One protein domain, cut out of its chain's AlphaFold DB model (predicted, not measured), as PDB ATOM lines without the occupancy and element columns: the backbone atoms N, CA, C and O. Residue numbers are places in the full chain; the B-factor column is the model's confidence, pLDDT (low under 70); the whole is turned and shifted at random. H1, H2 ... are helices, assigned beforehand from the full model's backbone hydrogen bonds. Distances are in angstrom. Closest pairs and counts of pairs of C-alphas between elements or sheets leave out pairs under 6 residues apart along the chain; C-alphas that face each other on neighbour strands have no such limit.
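What this domain is: This is residues 183 to 305 of the 365 residues of an uncharacterized protein of Mytilinidion resinicola (UniProt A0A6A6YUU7). The long helix H6 is the spine of the domain: H1, H3 and H4 pack across its first half on different sides, and H7 folds back to cross it farther along. H5 sits near the beginning of H6, H2 sits off to one side beyond the end of H1, and residues 284 to 289 stick out. The printed part has 123 residues with seven named helices, H1 to H7 in chain order, and no named strand; it is all helix and compact, with a radius of gyration of the C-alphas of 14.9 A and spans of 44 by 36 by 29 A.

Where its parts are: Find C-alpha 262 at (18.388, 51.986, 13.448); from there H6, residues 262 to 285, runs 34.9 A. H1, residues 189 to 204, starts from C-alpha 189 at (5.973, 48.219, 9.258) and is 22.4 A long. Look next for H3, residues 218 to 231, 19.8 A, and H4, residues 234 to 245, 17.3 A. The shorter helices are H2, residues 207 to 211, H5, residues 249 to 257, and H7, residues 296 to 304.

How they stand to each other: Start at H6, the hub. Its residues 264 to 269 alone touch H1, closest at C-alphas Tyr 265 and Ala 197, 4.8 A, at a steep tilt of 63 degrees. Residues 264 to 272 alone touch H3, closest at C-alphas Val 268 and Ala 225, 5.8 A. Residues 262 to 270 alone touch H4, about perpendicular at 89 degrees, closest at C-alphas Gly 266 and Phe 240, 4.7 A. Residues 274 to 278 alone touch H7, closest at C-alphas Phe 278 and Phe 299, 6.7 A. H5 and H2 are each close to H1 but not clearly touching it, with closest C-alphas 6.9 A and 7.5 A away. Every O i to N i+4 pair is within hydrogen-bond range in H1, H2, H3, H5 and H7, against 6 of 8 in H4 and 19 of 20 in H6.

The domain as a whole: The C-alphas farthest apart, those of Asp 257 and Gln 288, are 44.7 A apart. The printed part has no cut, and no link is long. Look for pLDDT under 70 at residues 183 to 187, 206 to 215, 233 to 234 and 285 to 294.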
ATOM      1  N   THR A 183      -2.226  37.594  15.273       54.75
ATOM      2  CA  THR A 183      -3.346  38.122  14.471       54.75
ATOM      3  C   THR A 183      -3.762  39.534  14.902       54.75
ATOM      4  O   THR A 183      -3.922  40.422  14.064       54.75
ATOM      5  N   LYS A 184      -3.870  39.805  16.208       48.16
ATOM      6  CA  LYS A 184      -4.249  41.118  16.768       48.16
ATOM      7  C   LYS A 184      -3.167  42.182  16.591       48.16
ATOM      8  O   LYS A 184      -3.455  43.378  16.613       48.16
ATOM      9  N   TYR A 185      -1.918  41.755  16.424       47.34
ATOM     10  CA  TYR A 185      -0.756  42.629  16.290       47.34
ATOM     11  C   TYR A 185       0.014  42.447  14.969       47.34
ATOM     12  O   TYR A 185       1.156  42.910  14.867       47.34
ATOM     13  N   GLY A 186      -0.619  41.813  13.977       53.78
ATOM     14  CA  GLY A 186      -0.026  41.372  12.714       53.78
ATOM     15  C   GLY A 186       0.625  42.455  11.849       53.78
ATOM     16  O   GLY A 186       0.339  43.644  11.988       53.78
ATOM     17  N   THR A 187       1.543  41.974  10.994       59.91
ATOM     18  CA  THR A 187       2.246  42.607   9.851       59.91
ATOM     19  C   THR A 187       2.096  44.124   9.750       59.91
ATOM     20  O   THR A 187       1.403  44.655   8.883       59.91
ATOM     21  N   GLY A 188       2.736  44.831  10.675       76.88
ATOM     22  CA  GLY A 188       2.923  46.271  10.581       76.88
ATOM     23  C   GLY A 188       4.358  46.587  10.168       76.88
ATOM     24  O   GLY A 188       5.250  45.776  10.423       76.88
ATOM     25  N   PRO A 189       4.623  47.795   9.645       83.00
ATOM     26  CA  PRO A 189       5.973  48.219   9.258       83.00
ATOM     27  C   PRO A 189       6.991  48.101  10.407       83.00
ATOM     28  O   PRO A 189       8.168  47.857  10.177       83.00
ATOM     29  N   ILE A 190       6.527  48.213  11.659       82.56
ATOM     30  CA  ILE A 190       7.345  48.016  12.864       82.56
ATOM     31  C   ILE A 190       7.766  46.549  13.023       82.56
ATOM     32  O   ILE A 190       8.907  46.268  13.368       82.56
ATOM     33  N   THR A 191       6.853  45.608  12.787       84.06
ATOM     34  CA  THR A 191       7.135  44.174  12.917       84.06
ATOM     35  C   THR A 191       8.137  43.731  11.850       84.06
ATOM     36  O   THR A 191       9.077  43.006  12.163       84.06
ATOM     37  N   ASP A 192       8.000  44.238  10.623       86.31
ATOM     38  CA  ASP A 192       8.943  43.962   9.534       86.31
ATOM     39  C   ASP A 192      10.329  44.559   9.819       86.31
ATOM     40  O   ASP A 192      11.347  43.905   9.592       86.31
ATOM     41  N   ALA A 193      10.386  45.778  10.367       82.94
ATOM     42  CA  ALA A 193      11.644  46.403  10.774       82.94
ATOM     43  C   ALA A 193      12.352  45.613  11.891       82.94
ATOM     44  O   ALA A 193      13.571  45.449  11.852       82.94
ATOM     45  N   LEU A 194      11.595  45.069  12.850       84.12
ATOM     46  CA  LEU A 194      12.125  44.211  13.912       84.12
ATOM     47  C   LEU A 194      12.651  42.876  13.382       84.12
ATOM     48  O   LEU A 194      13.719  42.438  13.801       84.12
ATOM     49  N   TRP A 195      11.950  42.250  12.438       87.81
ATOM     50  CA  TRP A 195      12.433  41.025  11.801       87.81
ATOM     51  C   TRP A 195      13.730  41.250  11.029       87.81
ATOM     52  O   TRP A 195      14.684  40.497  11.213       87.81
ATOM     53  N   LYS A 196      13.810  42.333  10.249       87.38
ATOM     54  CA  LYS A 196      15.049  42.723   9.561       87.38
ATOM     55  C   LYS A 196      16.191  43.003  10.536       87.38
ATOM     56  O   LYS A 196      17.334  42.656  10.256       87.38
ATOM     57  N   ALA A 197      15.894  43.604  11.687       81.38
ATOM     58  CA  ALA A 197      16.880  43.829  12.737       81.38
ATOM     59  C   ALA A 197      17.394  42.517  13.354       81.38
ATOM     60  O   ALA A 197      18.598  42.382  13.560       81.38
ATOM     61  N   ILE A 198      16.514  41.542  13.608       86.06
ATOM     62  CA  ILE A 198      16.908  40.205  14.084       86.06
ATOM     63  C   ILE A 198      17.759  39.488  13.034       86.06
ATOM     64  O   ILE A 198      18.802  38.930  13.366       86.06
ATOM     65  N   GLU A 199      17.360  39.540  11.764       86.88
ATOM     66  CA  GLU A 199      18.120  38.951  10.659       86.88
ATOM     67  C   GLU A 199      19.511  39.588  10.526       86.88
ATOM     68  O   GLU A 199      20.514  38.879  10.440       86.88
ATOM     69  N   ALA A 200      19.601  40.918  10.596       82.25
ATOM     70  CA  ALA A 200      20.877  41.625  10.568       82.25
ATOM     71  C   ALA A 200      21.769  41.267  11.763       82.25
ATOM     72  O   ALA A 200      22.964  41.044  11.580       82.25
ATOM     73  N   LEU A 201      21.196  41.148  12.964       81.94
ATOM     74  CA  LEU A 201      21.930  40.738  14.162       81.94
ATOM     75  C   LEU A 201      22.455  39.303  14.039       81.94
ATOM     76  O   LEU A 201      23.585  39.026  14.432       81.94
ATOM     77  N   ASN A 202      21.665  38.404  13.451       82.50
ATOM     78  CA  ASN A 202      22.087  37.034  13.172       82.50
ATOM     79  C   ASN A 202      23.226  36.970  12.147       82.50
ATOM     80  O   ASN A 202      24.086  36.106  12.266       82.50
ATOM     81  N   LEU A 203      23.251  37.885  11.174       83.25
ATOM     82  CA  LEU A 203      24.291  37.962  10.142       83.25
ATOM     83  C   LEU A 203      25.588  38.615  10.632       83.25
ATOM     84  O   LEU A 203      26.662  38.273  10.147       83.25
ATOM     85  N   LEU A 204      25.491  39.570  11.559       76.25
ATOM     86  CA  LEU A 204      26.649  40.227  12.172       76.25
ATOM     87  C   LEU A 204      27.371  39.323  13.175       76.25
ATOM     88  O   LEU A 204      28.537  39.540  13.500       76.25
ATOM     89  N   ARG A 205      26.681  38.301  13.671       76.62
ATOM     90  CA  ARG A 205      27.218  37.373  14.651       76.62
ATOM     91  C   ARG A 205      28.055  36.295  13.961       76.62
ATOM     92  O   ARG A 205      27.606  35.658  13.015       76.62
ATOM     93  N   SER A 206      29.273  36.075  14.454       69.94
ATOM     94  CA  SER A 206      30.129  34.988  13.962       69.94
ATOM     95  C   SER A 206      29.517  33.610  14.256       69.94
ATOM     96  O   SER A 206      28.810  33.443  15.253       69.94
ATOM     97  N   ASP A 207      29.849  32.600  13.444       53.19
ATOM     98  CA  ASP A 207      29.377  31.214  13.625       53.19
ATOM     99  C   ASP A 207      29.662  30.661  15.038       53.19
ATOM    100  O   ASP A 207      28.878  29.880  15.579       53.19
ATOM    101  N   ALA A 208      30.748  31.116  15.676       51.34
ATOM    102  CA  ALA A 208      31.108  30.744  17.044       51.34
ATOM    103  C   ALA A 208      30.148  31.336  18.095       51.34
ATOM    104  O   ALA A 208      29.760  30.658  19.043       51.34
ATOM    105  N   GLU A 209      29.707  32.583  17.915       61.03
ATOM    106  CA  GLU A 209      28.727  33.221  18.802       61.03
ATOM    107  C   GLU A 209      27.283  32.763  18.528       61.03
ATOM    108  O   GLU A 209      26.398  32.939  19.376       61.03
ATOM    109  N   ALA A 210      27.022  32.196  17.347       60.62
ATOM    110  CA  ALA A 210      25.728  31.629  16.984       60.62
ATOM    111  C   ALA A 210      25.434  30.313  17.733       60.62
ATOM    112  O   ALA A 210      24.274  30.050  18.055       60.62
ATOM    113  N   GLN A 211      26.464  29.523  18.070       52.62
ATOM    114  CA  GLN A 211      26.319  28.274  18.836       52.62
ATOM    115  C   GLN A 211      25.990  28.494  20.319       52.62
ATOM    116  O   GLN A 211      25.294  27.677  20.915       52.62
ATOM    117  N   GLU A 212      26.402  29.618  20.913       55.38
ATOM    118  CA  GLU A 212      26.045  29.983  22.293       55.38
ATOM    119  C   GLU A 212      24.650  30.626  22.407       55.38
ATOM    120  O   GLU A 212      24.375  31.377  23.349       55.38
ATOM    121  N   ARG A 213      23.753  30.382  21.440       58.44
ATOM    122  CA  ARG A 213      22.410  30.968  21.444       58.44
ATOM    123  C   ARG A 213      21.674  30.583  22.729       58.44
ATOM    124  O   ARG A 213      21.403  29.403  22.956       58.44
ATOM    125  N   PRO A 214      21.250  31.561  23.540       55.00
ATOM    126  CA  PRO A 214      20.207  31.285  24.493       55.00
ATOM    127  C   PRO A 214      18.875  31.122  23.742       55.00
ATOM    128  O   PRO A 214      18.582  31.867  22.807       55.00
ATOM    129  N   PHE A 215      18.089  30.127  24.145       65.06
ATOM    130  CA  PHE A 215      16.919  29.588  23.438       65.06
ATOM    131  C   PHE A 215      15.684  30.519  23.489       65.06
ATOM    132  O   PHE A 215      14.599  30.087  23.859       65.06
ATOM    133  N   LEU A 216      15.815  31.817  23.178       70.94
ATOM    134  CA  LEU A 216      14.624  32.636  22.922       70.94
ATOM    135  C   LEU A 216      14.219  32.451  21.451       70.94
ATOM    136  O   LEU A 216      15.039  32.735  20.577       70.94
ATOM    137  N   PRO A 217      12.988  32.002  21.152       79.94
ATOM    138  CA  PRO A 217      12.495  31.981  19.782       79.94
ATOM    139  C   PRO A 217      12.468  33.409  19.229       79.94
ATOM    140  O   PRO A 217      12.009  34.320  19.925       79.94
ATOM    141  N   ASP A 218      12.903  33.602  17.983       80.56
ATOM    142  CA  ASP A 218      12.960  34.920  17.338       80.56
ATOM    143  C   ASP A 218      11.594  35.653  17.409       80.56
ATOM    144  O   ASP A 218      11.537  36.855  17.664       80.56
ATOM    145  N   GLU A 219      10.475  34.922  17.342       83.25
ATOM    146  CA  GLU A 219       9.112  35.454  17.511       83.25
ATOM    147  C   GLU A 219       8.883  36.143  18.869       83.25
ATOM    148  O   GLU A 219       8.246  37.195  18.951       83.25
ATOM    149  N   ARG A 220       9.430  35.586  19.955       80.25
ATOM    150  CA  ARG A 220       9.315  36.175  21.300       80.25
ATOM    151  C   ARG A 220      10.155  37.434  21.424       80.25
ATOM    152  O   ARG A 220       9.715  38.392  22.056       80.25
ATOM    153  N   ILE A 221      11.321  37.456  20.781       83.31
ATOM    154  CA  ILE A 221      12.169  38.648  20.715       83.31
ATOM    155  C   ILE A 221      11.398  39.777  20.036       83.31
ATOM    156  O   ILE A 221      11.355  40.879  20.577       83.31
ATOM    157  N   VAL A 222      10.705  39.495  18.926       81.56
ATOM    158  CA  VAL A 222       9.851  40.481  18.246       81.56
ATOM    159  C   VAL A 222       8.734  40.987  19.158       81.56
ATOM    160  O   VAL A 222       8.509  42.195  19.220       81.56
ATOM    161  N   VAL A 223       8.049  40.110  19.898       84.62
ATOM    162  CA  VAL A 223       6.968  40.520  20.816       84.62
ATOM    163  C   VAL A 223       7.489  41.439  21.926       84.62
ATOM    164  O   VAL A 223       6.902  42.499  22.168       84.62
ATOM    165  N   ILE A 224       8.604  41.075  22.566       83.44
ATOM    166  CA  ILE A 224       9.213  41.867  23.644       83.44
ATOM    167  C   ILE A 224       9.745  43.191  23.087       83.44
ATOM    168  O   ILE A 224       9.413  44.251  23.616       83.44
ATOM    169  N   ALA A 225      10.480  43.160  21.974       84.12
ATOM    170  CA  ALA A 225      10.998  44.350  21.304       84.12
ATOM    171  C   ALA A 225       9.870  45.307  20.895       84.12
ATOM    172  O   ALA A 225       9.956  46.514  21.112       84.12
ATOM    173  N   ARG A 226       8.754  44.782  20.382       82.69
ATOM    174  CA  ARG A 226       7.578  45.584  20.033       82.69
ATOM    175  C   ARG A 226       6.932  46.213  21.264       82.69
ATOM    176  O   ARG A 226       6.581  47.390  21.221       82.69
ATOM    177  N   ARG A 227       6.810  45.477  22.376       83.75
ATOM    178  CA  ARG A 227       6.345  46.041  23.658       83.75
ATOM    179  C   ARG A 227       7.276  47.144  24.154       83.75
ATOM    180  O   ARG A 227       6.783  48.180  24.599       83.75
ATOM    181  N   VAL A 228       8.590  46.968  24.019       83.88
ATOM    182  CA  VAL A 228       9.587  47.998  24.342       83.88
ATOM    183  C   VAL A 228       9.413  49.226  23.460       83.88
ATOM    184  O   VAL A 228       9.343  50.321  23.997       83.88
ATOM    185  N   LEU A 229       9.261  49.067  22.146       81.75
ATOM    186  CA  LEU A 229       9.037  50.169  21.202       81.75
ATOM    187  C   LEU A 229       7.764  50.961  21.499       81.75
ATOM    188  O   LEU A 229       7.790  52.189  21.485       81.75
ATOM    189  N   VAL A 230       6.660  50.271  21.796       81.88
ATOM    190  CA  VAL A 230       5.380  50.912  22.138       81.88
ATOM    191  C   VAL A 230       5.460  51.620  23.494       81.88
ATOM    192  O   VAL A 230       4.867  52.683  23.672       81.88
ATOM    193  N   SER A 231       6.218  51.062  24.440       73.75
ATOM    194  CA  SER A 231       6.375  51.606  25.796       73.75
ATOM    195  C   SER A 231       7.533  52.603  25.923       73.75
ATOM    196  O   SER A 231       7.684  53.254  26.960       73.75
ATOM    197  N   ALA A 232       8.373  52.726  24.893       72.69
ATOM    198  CA  ALA A 232       9.546  53.582  24.900       72.69
ATOM    199  C   ALA A 232       9.113  55.050  24.926       72.69
ATOM    200  O   ALA A 232       8.745  55.648  23.912       72.69
ATOM    201  N   ARG A 233       9.214  55.660  26.111       66.12
ATOM    202  CA  ARG A 233       9.221  57.120  26.259       66.12
ATOM    203  C   ARG A 233      10.373  57.711  25.435       66.12
ATOM    204  O   ARG A 233      11.364  57.026  25.180       66.12
ATOM    205  N   LEU A 234      10.258  58.987  25.056       59.78
ATOM    206  CA  LEU A 234      11.266  59.720  24.264       59.78
ATOM    207  C   LEU A 234      12.703  59.522  24.781       59.78
ATOM    208  O   LEU A 234      13.627  59.394  23.987       59.78
ATOM    209  N   GLU A 235      12.867  59.403  26.096       71.12
ATOM    210  CA  GLU A 235      14.147  59.170  26.773       71.12
ATOM    211  C   GLU A 235      14.836  57.862  26.344       71.12
ATOM    212  O   GLU A 235      16.051  57.841  26.161       71.12
ATOM    213  N   ARG A 236      14.085  56.779  26.090       77.31
ATOM    214  CA  ARG A 236      14.678  55.515  25.613       77.31
ATOM    215  C   ARG A 236      15.069  55.565  24.140       77.31
ATOM    216  O   ARG A 236      15.957  54.828  23.735       77.31
ATOM    217  N   LYS A 237      14.461  56.441  23.334       81.12
ATOM    218  CA  LYS A 237      14.855  56.589  21.922       81.12
ATOM    219  C   LYS A 237      16.283  57.110  21.797       81.12
ATOM    220  O   LYS A 237      17.027  56.622  20.956       81.12
ATOM    221  N   VAL A 238      16.670  58.046  22.667       85.44
ATOM    222  CA  VAL A 238      18.047  58.559  22.732       85.44
ATOM    223  C   VAL A 238      19.014  57.442  23.120       85.44
ATOM    224  O   VAL A 238      20.043  57.289  22.475       85.44
ATOM    225  N   TYR A 239      18.641  56.609  24.095       87.44
ATOM    226  CA  TYR A 239      19.440  55.450  24.497       87.44
ATOM    227  C   TYR A 239      19.662  54.453  23.349       87.44
ATOM    228  O   TYR A 239      20.791  54.039  23.094       87.44
ATOM    229  N   PHE A 240      18.606  54.092  22.614       88.06
ATOM    230  CA  PHE A 240      18.744  53.192  21.467       88.06
ATOM    231  C   PHE A 240      19.586  53.817  20.352       88.06
ATOM    232  O   PHE A 240      20.404  53.121  19.757       88.06
ATOM    233  N   GLN A 241      19.445  55.124  20.114       87.19
ATOM    234  CA  GLN A 241      20.291  55.850  19.168       87.19
ATOM    235  C   GLN A 241      21.768  55.795  19.579       87.19
ATOM    236  O   GLN A 241      22.632  55.518  18.750       87.19
ATOM    237  N   GLU A 242      22.053  56.009  20.860       88.81
ATOM    238  CA  GLU A 242      23.407  55.960  21.405       88.81
ATOM    239  C   GLU A 242      24.022  54.559  21.265       88.81
ATOM    240  O   GLU A 242      25.166  54.432  20.827       88.81
ATOM    241  N   LEU A 243      23.248  53.499  21.525       86.44
ATOM    242  CA  LEU A 243      23.688  52.116  21.306       86.44
ATOM    243  C   LEU A 243      24.150  51.860  19.868       86.44
ATOM    244  O   LEU A 243      25.125  51.143  19.662       86.44
ATOM    245  N   ILE A 244      23.476  52.453  18.884       87.88
ATOM    246  CA  ILE A 244      23.823  52.287  17.469       87.88
ATOM    247  C   ILE A 244      25.082  53.076  17.131       87.88
ATOM    248  O   ILE A 244      25.940  52.568  16.418       87.88
ATOM    249  N   THR A 245      25.245  54.282  17.685       89.44
ATOM    250  CA  THR A 245      26.461  55.086  17.462       89.44
ATOM    251  C   THR A 245      27.728  54.438  18.023       89.44
ATOM    252  O   THR A 245      28.826  54.775  17.587       89.44
ATOM    253  N   GLN A 246      27.588  53.498  18.962       89.69
ATOM    254  CA  GLN A 246      28.699  52.715  19.503       89.69
ATOM    255  C   GLN A 246      29.105  51.532  18.607       89.69
ATOM    256  O   GLN A 246      30.136  50.911  18.867       89.69
ATOM    257  N   LEU A 247      28.325  51.196  17.574       86.19
ATOM    258  CA  LEU A 247      28.680  50.134  16.633       86.19
ATOM    259  C   LEU A 247      29.831  50.584  15.723       86.19
ATOM    260  O   LEU A 247      29.890  51.762  15.357       86.19
ATOM    261  N   PRO A 248      30.722  49.672  15.297       90.06
ATOM    262  CA  PRO A 248      31.697  49.956  14.251       90.06
ATOM    263  C   PRO A 248      31.024  50.516  12.987       90.06
ATOM    264  O   PRO A 248      29.947  50.063  12.600       90.06
ATOM    265  N   MET A 249      31.674  51.466  12.305       86.31
ATOM    266  CA  MET A 249      31.119  52.110  11.100       86.31
ATOM    267  C   MET A 249      30.703  51.112  10.011       86.31
ATOM    268  O   MET A 249      29.666  51.298   9.386       86.31
ATOM    269  N   CYS A 250      31.459  50.025   9.829       87.38
ATOM    270  CA  CYS A 250      31.124  48.980   8.861       87.38
ATOM    271  C   CYS A 250      29.805  48.255   9.185       87.38
ATOM    272  O   CYS A 250      29.079  47.865   8.274       87.38
ATOM    273  N   GLU A 251      29.463  48.091  10.465       86.12
ATOM    274  CA  GLU A 251      28.188  47.493  10.870       86.12
ATOM    275  C   GLU A 251      27.034  48.477  10.667       86.12
ATOM    276  O   GLU A 251      25.957  48.078  10.233       86.12
ATOM    277  N   GLN A 252      27.264  49.769  10.921       88.62
ATOM    278  CA  GLN A 252      26.270  50.815  10.660       88.62
ATOM    279  C   GLN A 252      25.945  50.928   9.162       88.62
ATOM    280  O   GLN A 252      24.770  51.002   8.800       88.62
ATOM    281  N   GLU A 253      26.961  50.884   8.292       89.25
ATOM    282  CA  GLU A 253      26.785  50.854   6.832       89.25
ATOM    283  C   GLU A 253      26.017  49.604   6.384       89.25
ATOM    284  O   GLU A 253      25.062  49.714   5.618       89.25
ATOM    285  N   LEU A 254      26.339  48.429   6.941       87.44
ATOM    286  CA  LEU A 254      25.617  47.194   6.630       87.44
ATOM    287  C   LEU A 254      24.128  47.273   7.010       87.44
ATOM    288  O   LEU A 254      23.270  46.786   6.272       87.44
ATOM    289  N   LEU A 255      23.807  47.869   8.162       89.81
ATOM    290  CA  LEU A 255      22.421  48.072   8.592       89.81
ATOM    291  C   LEU A 255      21.672  49.015   7.642       89.81
ATOM    292  O   LEU A 255      20.526  48.729   7.277       89.81
ATOM    293  N   ALA A 256      22.327  50.096   7.209       89.19
ATOM    294  CA  ALA A 256      21.770  51.055   6.261       89.19
ATOM    295  C   ALA A 256      21.510  50.417   4.886       89.19
ATOM    296  O   ALA A 256      20.403  50.549   4.359       89.19
ATOM    297  N   ASP A 257      22.466  49.652   4.354       90.81
ATOM    298  CA  ASP A 257      22.349  48.950   3.066       90.81
ATOM    299  C   ASP A 257      21.184  47.952   3.045       90.81
ATOM    300  O   ASP A 257      20.541  47.734   2.015       90.81
ATOM    301  N   ARG A 258      20.865  47.359   4.200       87.75
ATOM    302  CA  ARG A 258      19.739  46.426   4.348       87.75
ATOM    303  C   ARG A 258      18.405  47.106   4.653       87.75
ATOM    304  O   ARG A 258      17.383  46.426   4.779       87.75
ATOM    305  N   GLY A 259      18.391  48.434   4.768       92.44
ATOM    306  CA  GLY A 259      17.205  49.196   5.142       92.44
ATOM    307  C   GLY A 259      16.671  48.795   6.518       92.44
ATOM    308  O   GLY A 259      15.453  48.741   6.713       92.44
ATOM    309  N   VAL A 260      17.569  48.440   7.442       92.56
ATOM    310  CA  VAL A 260      17.218  48.178   8.838       92.56
ATOM    311  C   VAL A 260      17.068  49.525   9.528       92.56
ATOM    312  O   VAL A 260      17.999  50.329   9.553       92.56
ATOM    313  N   ASP A 261      15.892  49.774  10.095       91.06
ATOM    314  CA  ASP A 261      15.670  50.967  10.901       91.06
ATOM    315  C   ASP A 261      16.595  50.934  12.136       91.06
ATOM    316  O   ASP A 261      16.544  49.964  12.905       91.06
ATOM    317  N   PRO A 262      17.430  51.969  12.353       88.00
ATOM    318  CA  PRO A 262      18.388  51.986  13.448       88.00
ATOM    319  C   PRO A 262      17.708  51.747  14.801       88.00
ATOM    320  O   PRO A 262      18.151  50.903  15.578       88.00
ATOM    321  N   LEU A 263      16.585  52.422  15.063       87.94
ATOM    322  CA  LEU A 263      15.859  52.307  16.329       87.94
ATOM    323  C   LEU A 263      15.396  50.864  16.584       87.94
ATOM    324  O   LEU A 263      15.557  50.351  17.691       87.94
ATOM    325  N   SER A 264      14.873  50.200  15.555       86.31
ATOM    326  CA  SER A 264      14.470  48.792  15.609       86.31
ATOM    327  C   SER A 264      15.655  47.875  15.935       86.31
ATOM    328  O   SER A 264      15.525  46.990  16.780       86.31
ATOM    329  N   TYR A 265      16.831  48.130  15.352       90.25
ATOM    330  CA  TYR A 265      18.057  47.391  15.671       90.25
ATOM    331  C   TYR A 265      18.531  47.609  17.113       90.25
ATOM    332  O   TYR A 265      18.815  46.642  17.821       90.25
ATOM    333  N   GLY A 266      18.546  48.859  17.583       88.00
ATOM    334  CA  GLY A 266      18.919  49.193  18.960       88.00
ATOM    335  C   GLY A 266      18.020  48.517  19.999       88.00
ATOM    336  O   GLY A 266      18.508  48.020  21.014       88.00
ATOM    337  N   VAL A 267      16.717  48.428  19.725       88.81
ATOM    338  CA  VAL A 267      15.748  47.751  20.600       88.81
ATOM    339  C   VAL A 267      15.985  46.241  20.629       88.81
ATOM    340  O   VAL A 267      15.989  45.640  21.702       88.81
ATOM    341  N   VAL A 268      16.210  45.616  19.471       88.38
ATOM    342  CA  VAL A 268      16.508  44.177  19.397       88.38
ATOM    343  C   VAL A 268      17.802  43.860  20.153       88.38
ATOM    344  O   VAL A 268      17.823  42.935  20.967       88.38
ATOM    345  N   LEU A 269      18.855  44.663  19.968       87.12
ATOM    346  CA  LEU A 269      20.112  44.526  20.710       87.12
ATOM    347  C   LEU A 269      19.918  44.599  22.229       87.12
ATOM    348  O   LEU A 269      20.504  43.796  22.960       87.12
ATOM    349  N   ASP A 270      19.115  45.548  22.708       89.38
ATOM    350  CA  ASP A 270      18.835  45.726  24.135       89.38
ATOM    351  C   ASP A 270      18.117  44.509  24.738       89.38
ATOM    352  O   ASP A 270      18.518  43.998  25.790       89.38
ATOM    353  N   VAL A 271      17.119  43.969  24.030       88.81
ATOM    354  CA  VAL A 271      16.408  42.746  24.436       88.81
ATOM    355  C   VAL A 271      17.371  41.557  24.501       88.81
ATOM    356  O   VAL A 271      17.397  40.843  25.505       88.81
ATOM    357  N   PHE A 272      18.220  41.374  23.485       85.94
ATOM    358  CA  PHE A 272      19.221  40.302  23.465       85.94
ATOM    359  C   PHE A 272      20.235  40.418  24.612       85.94
ATOM    360  O   PHE A 272      20.522  39.426  25.292       85.94
ATOM    361  N   ARG A 273      20.779  41.618  24.859       88.50
ATOM    362  CA  ARG A 273      21.729  41.860  25.960       88.50
ATOM    363  C   ARG A 273      21.085  41.587  27.314       88.50
ATOM    364  O   ARG A 273      21.682  40.924  28.163       88.50
ATOM    365  N   SER A 274      19.857  42.054  27.500       88.06
ATOM    366  CA  SER A 274      19.108  41.852  28.736       88.06
ATOM    367  C   SER A 274      18.787  40.382  28.977       88.06
ATOM    368  O   SER A 274      18.921  39.913  30.106       88.06
ATOM    369  N   TYR A 275      18.461  39.627  27.928       87.25
ATOM    370  CA  TYR A 275      18.234  38.192  28.044       87.25
ATOM    371  C   TYR A 275      19.507  37.424  28.415       87.25
ATOM    372  O   TYR A 275      19.497  36.587  29.318       87.25
ATOM    373  N   ARG A 276      20.648  37.770  27.807       85.12
ATOM    374  CA  ARG A 276      21.945  37.194  28.190       85.12
ATOM    375  C   ARG A 276      22.276  37.477  29.660       85.12
ATOM    376  O   ARG A 276      22.723  36.579  30.372       85.12
ATOM    377  N   ASN A 277      22.018  38.699  30.126       86.44
ATOM    378  CA  ASN A 277      22.212  39.080  31.527       86.44
ATOM    379  C   ASN A 277      21.273  38.322  32.473       86.44
ATOM    380  O   ASN A 277      21.705  37.898  33.545       86.44
ATOM    381  N   PHE A 278      20.013  38.132  32.081       85.94
ATOM    382  CA  PHE A 278      19.044  37.339  32.833       85.94
ATOM    383  C   PHE A 278      19.540  35.905  33.036       85.94
ATOM    384  O   PHE A 278      19.595  35.429  34.168       85.94
ATOM    385  N   LEU A 279      20.013  35.253  31.973       83.31
ATOM    386  CA  LEU A 279      20.550  33.893  32.059       83.31
ATOM    387  C   LEU A 279      21.840  33.810  32.876       83.31
ATOM    388  O   LEU A 279      22.016  32.881  33.664       83.31
ATOM    389  N   ALA A 280      22.731  34.794  32.732       83.06
ATOM    390  CA  ALA A 280      23.947  34.868  33.538       83.06
ATOM    391  C   ALA A 280      23.629  35.001  35.036       83.06
ATOM    392  O   ALA A 280      24.272  34.356  35.863       83.06
ATOM    393  N   ARG A 281      22.605  35.790  35.392       84.31
ATOM    394  CA  ARG A 281      22.124  35.911  36.777       84.31
ATOM    395  C   ARG A 281      21.448  34.634  37.253       84.31
ATOM    396  O   ARG A 281      21.731  34.195  38.360       84.31
ATOM    397  N   GLY A 282      20.615  34.013  36.424       80.19
ATOM    398  CA  GLY A 282      19.973  32.742  36.746       80.19
ATOM    399  C   GLY A 282      20.980  31.671  37.178       80.19
ATOM    400  O   GLY A 282      20.841  31.075  38.248       80.19
ATOM    401  N   LYS A 283      22.072  31.523  36.418       75.75
ATOM    402  CA  LYS A 283      23.165  30.591  36.750       75.75
ATOM    403  C   LYS A 283      23.796  30.836  38.129       75.75
ATOM    404  O   LYS A 283      24.279  29.887  38.738       75.75
ATOM    405  N   LEU A 284      23.794  32.075  38.625       72.69
ATOM    406  CA  LEU A 284      24.341  32.412  39.945       72.69
ATOM    407  C   LEU A 284      23.383  32.079  41.093       72.69
ATOM    408  O   LEU A 284      23.842  31.729  42.178       72.69
ATOM    409  N   TYR A 285      22.071  32.201  40.877       68.69
ATOM    410  CA  TYR A 285      21.080  32.027  41.943       68.69
ATOM    411  C   TYR A 285      20.578  30.591  42.076       68.69
ATOM    412  O   TYR A 285      20.253  30.177  43.188       68.69
ATOM    413  N   ILE A 286      20.521  29.824  40.981       67.25
ATOM    414  CA  ILE A 286      20.074  28.429  41.030       67.25
ATOM    415  C   ILE A 286      20.958  27.556  40.126       67.25
ATOM    416  O   ILE A 286      20.597  27.276  38.985       67.25
ATOM    417  N   PRO A 287      22.127  27.106  40.622       63.62
ATOM    418  CA  PRO A 287      23.119  26.393  39.813       63.62
ATOM    419  C   PRO A 287      22.690  24.982  39.370       63.62
ATOM    420  O   PRO A 287      23.414  24.351  38.608       63.62
ATOM    421  N   GLN A 288      21.549  24.472  39.853       64.81
ATOM    422  CA  GLN A 288      21.025  23.140  39.515       64.81
ATOM    423  C   GLN A 288      19.900  23.148  38.470       64.81
ATOM    424  O   GLN A 288      19.506  22.075  38.028       64.81
ATOM    425  N   LEU A 289      19.368  24.316  38.096       55.34
ATOM    426  CA  LEU A 289      18.346  24.415  37.052       55.34
ATOM    427  C   LEU A 289      19.028  24.398  35.682       55.34
ATOM    428  O   LEU A 289      19.969  25.165  35.448       55.34
ATOM    429  N   ASP A 290      18.568  23.512  34.800       62.50
ATOM    430  CA  ASP A 290      19.071  23.419  33.434       62.50
ATOM    431  C   ASP A 290      18.833  24.780  32.745       62.50
ATOM    432  O   ASP A 290      17.765  25.374  32.918       62.50
ATOM    433  N   PRO A 291      19.790  25.348  31.988       57.25
ATOM    434  CA  PRO A 291      19.557  26.557  31.196       57.25
ATOM    435  C   PRO A 291      18.293  26.504  30.321       57.25
ATOM    436  O   PRO A 291      17.746  27.558  29.997       57.25
ATOM    437  N   LEU A 292      17.829  25.302  29.964       55.06
ATOM    438  CA  LEU A 292      16.587  25.059  29.227       55.06
ATOM    439  C   LEU A 292      15.308  25.225  30.069       55.06
ATOM    440  O   LEU A 292      14.243  25.453  29.503       55.06
ATOM    441  N   ASP A 293      15.410  25.180  31.397       60.56
ATOM    442  CA  ASP A 293      14.285  25.374  32.320       60.56
ATOM    443  C   ASP A 293      14.002  26.858  32.611       60.56
ATOM    444  O   ASP A 293      13.021  27.200  33.282       60.56
ATOM    445  N   TYR A 294      14.837  27.776  32.104       65.38
ATOM    446  CA  TYR A 294      14.545  29.207  32.159       65.38
ATOM    447  C   TYR A 294      13.409  29.536  31.197       65.38
ATOM    448  O   TYR A 294      13.609  29.817  30.016       65.38
ATOM    449  N   HIS A 295      12.192  29.510  31.738       73.38
ATOM    450  CA  HIS A 295      10.991  29.801  30.975       73.38
ATOM    451  C   HIS A 295      11.044  31.235  30.405       73.38
ATOM    452  O   HIS A 295      11.310  32.177  31.161       73.38
ATOM    453  N   PRO A 296      10.743  31.448  29.110       72.62
ATOM    454  CA  PRO A 296      10.715  32.776  28.484       72.62
ATOM    455  C   PRO A 296       9.840  33.791  29.234       72.62
ATOM    456  O   PRO A 296      10.156  34.978  29.283       72.62
ATOM    457  N   ASP A 297       8.773  33.322  29.876       79.31
ATOM    458  CA  ASP A 297       7.873  34.186  30.647       79.31
ATOM    459  C   ASP A 297       8.526  34.710  31.939       79.31
ATOM    460  O   ASP A 297       8.199  35.804  32.397       79.31
ATOM    461  N   ALA A 298       9.494  33.982  32.511       83.06
ATOM    462  CA  ALA A 298      10.277  34.472  33.646       83.06
ATOM    463  C   ALA A 298      11.201  35.621  33.220       83.06
ATOM    464  O   ALA A 298      11.373  36.581  33.973       83.06
ATOM    465  N   PHE A 299      11.747  35.557  31.999       83.88
ATOM    466  CA  PHE A 299      12.486  36.674  31.417       83.88
ATOM    467  C   PHE A 299      11.569  37.872  31.177       83.88
ATOM    468  O   PHE A 299      11.932  38.979  31.554       83.88
ATOM    469  N   GLU A 300      10.382  37.671  30.605       81.31
ATOM    470  CA  GLU A 300       9.441  38.765  30.354       81.31
ATOM    471  C   GLU A 300       8.999  39.451  31.657       81.31
ATOM    472  O   GLU A 300       9.061  40.678  31.766       81.31
ATOM    473  N   ALA A 301       8.633  38.666  32.674       84.38
ATOM    474  CA  ALA A 301       8.298  39.185  33.995       84.38
ATOM    475  C   ALA A 301       9.473  39.958  34.605       84.38
ATOM    476  O   ALA A 301       9.278  41.060  35.106       84.38
ATOM    477  N   TRP A 302      10.696  39.428  34.523       87.56
ATOM    478  CA  TRP A 302      11.896  40.108  35.013       87.56
ATOM    479  C   TRP A 302      12.198  41.403  34.248       87.56
ATOM    480  O   TRP A 302      12.510  42.419  34.859       87.56
ATOM    481  N   PHE A 303      12.081  41.375  32.922       84.19
ATOM    482  CA  PHE A 303      12.438  42.475  32.032       84.19
ATOM    483  C   PHE A 303      11.494  43.676  32.187       84.19
ATOM    484  O   PHE A 303      11.930  44.822  32.076       84.19
ATOM    485  N   PHE A 304      10.212  43.427  32.469       85.69
ATOM    486  CA  PHE A 304       9.213  44.476  32.708       85.69
ATOM    487  C   PHE A 304       8.941  44.765  34.188       85.69
ATOM    488  O   PHE A 304       8.200  45.702  34.485       85.69
ATOM    489  N   SER A 305       9.518  44.001  35.118       84.56
ATOM    490  CA  SER A 305       9.432  44.336  36.537       84.56
ATOM    491  C   SER A 305      10.230  45.604  36.796       84.56
ATOM    492  O   SER A 305      11.452  45.626  36.640       84.56
TER     493      SER A 305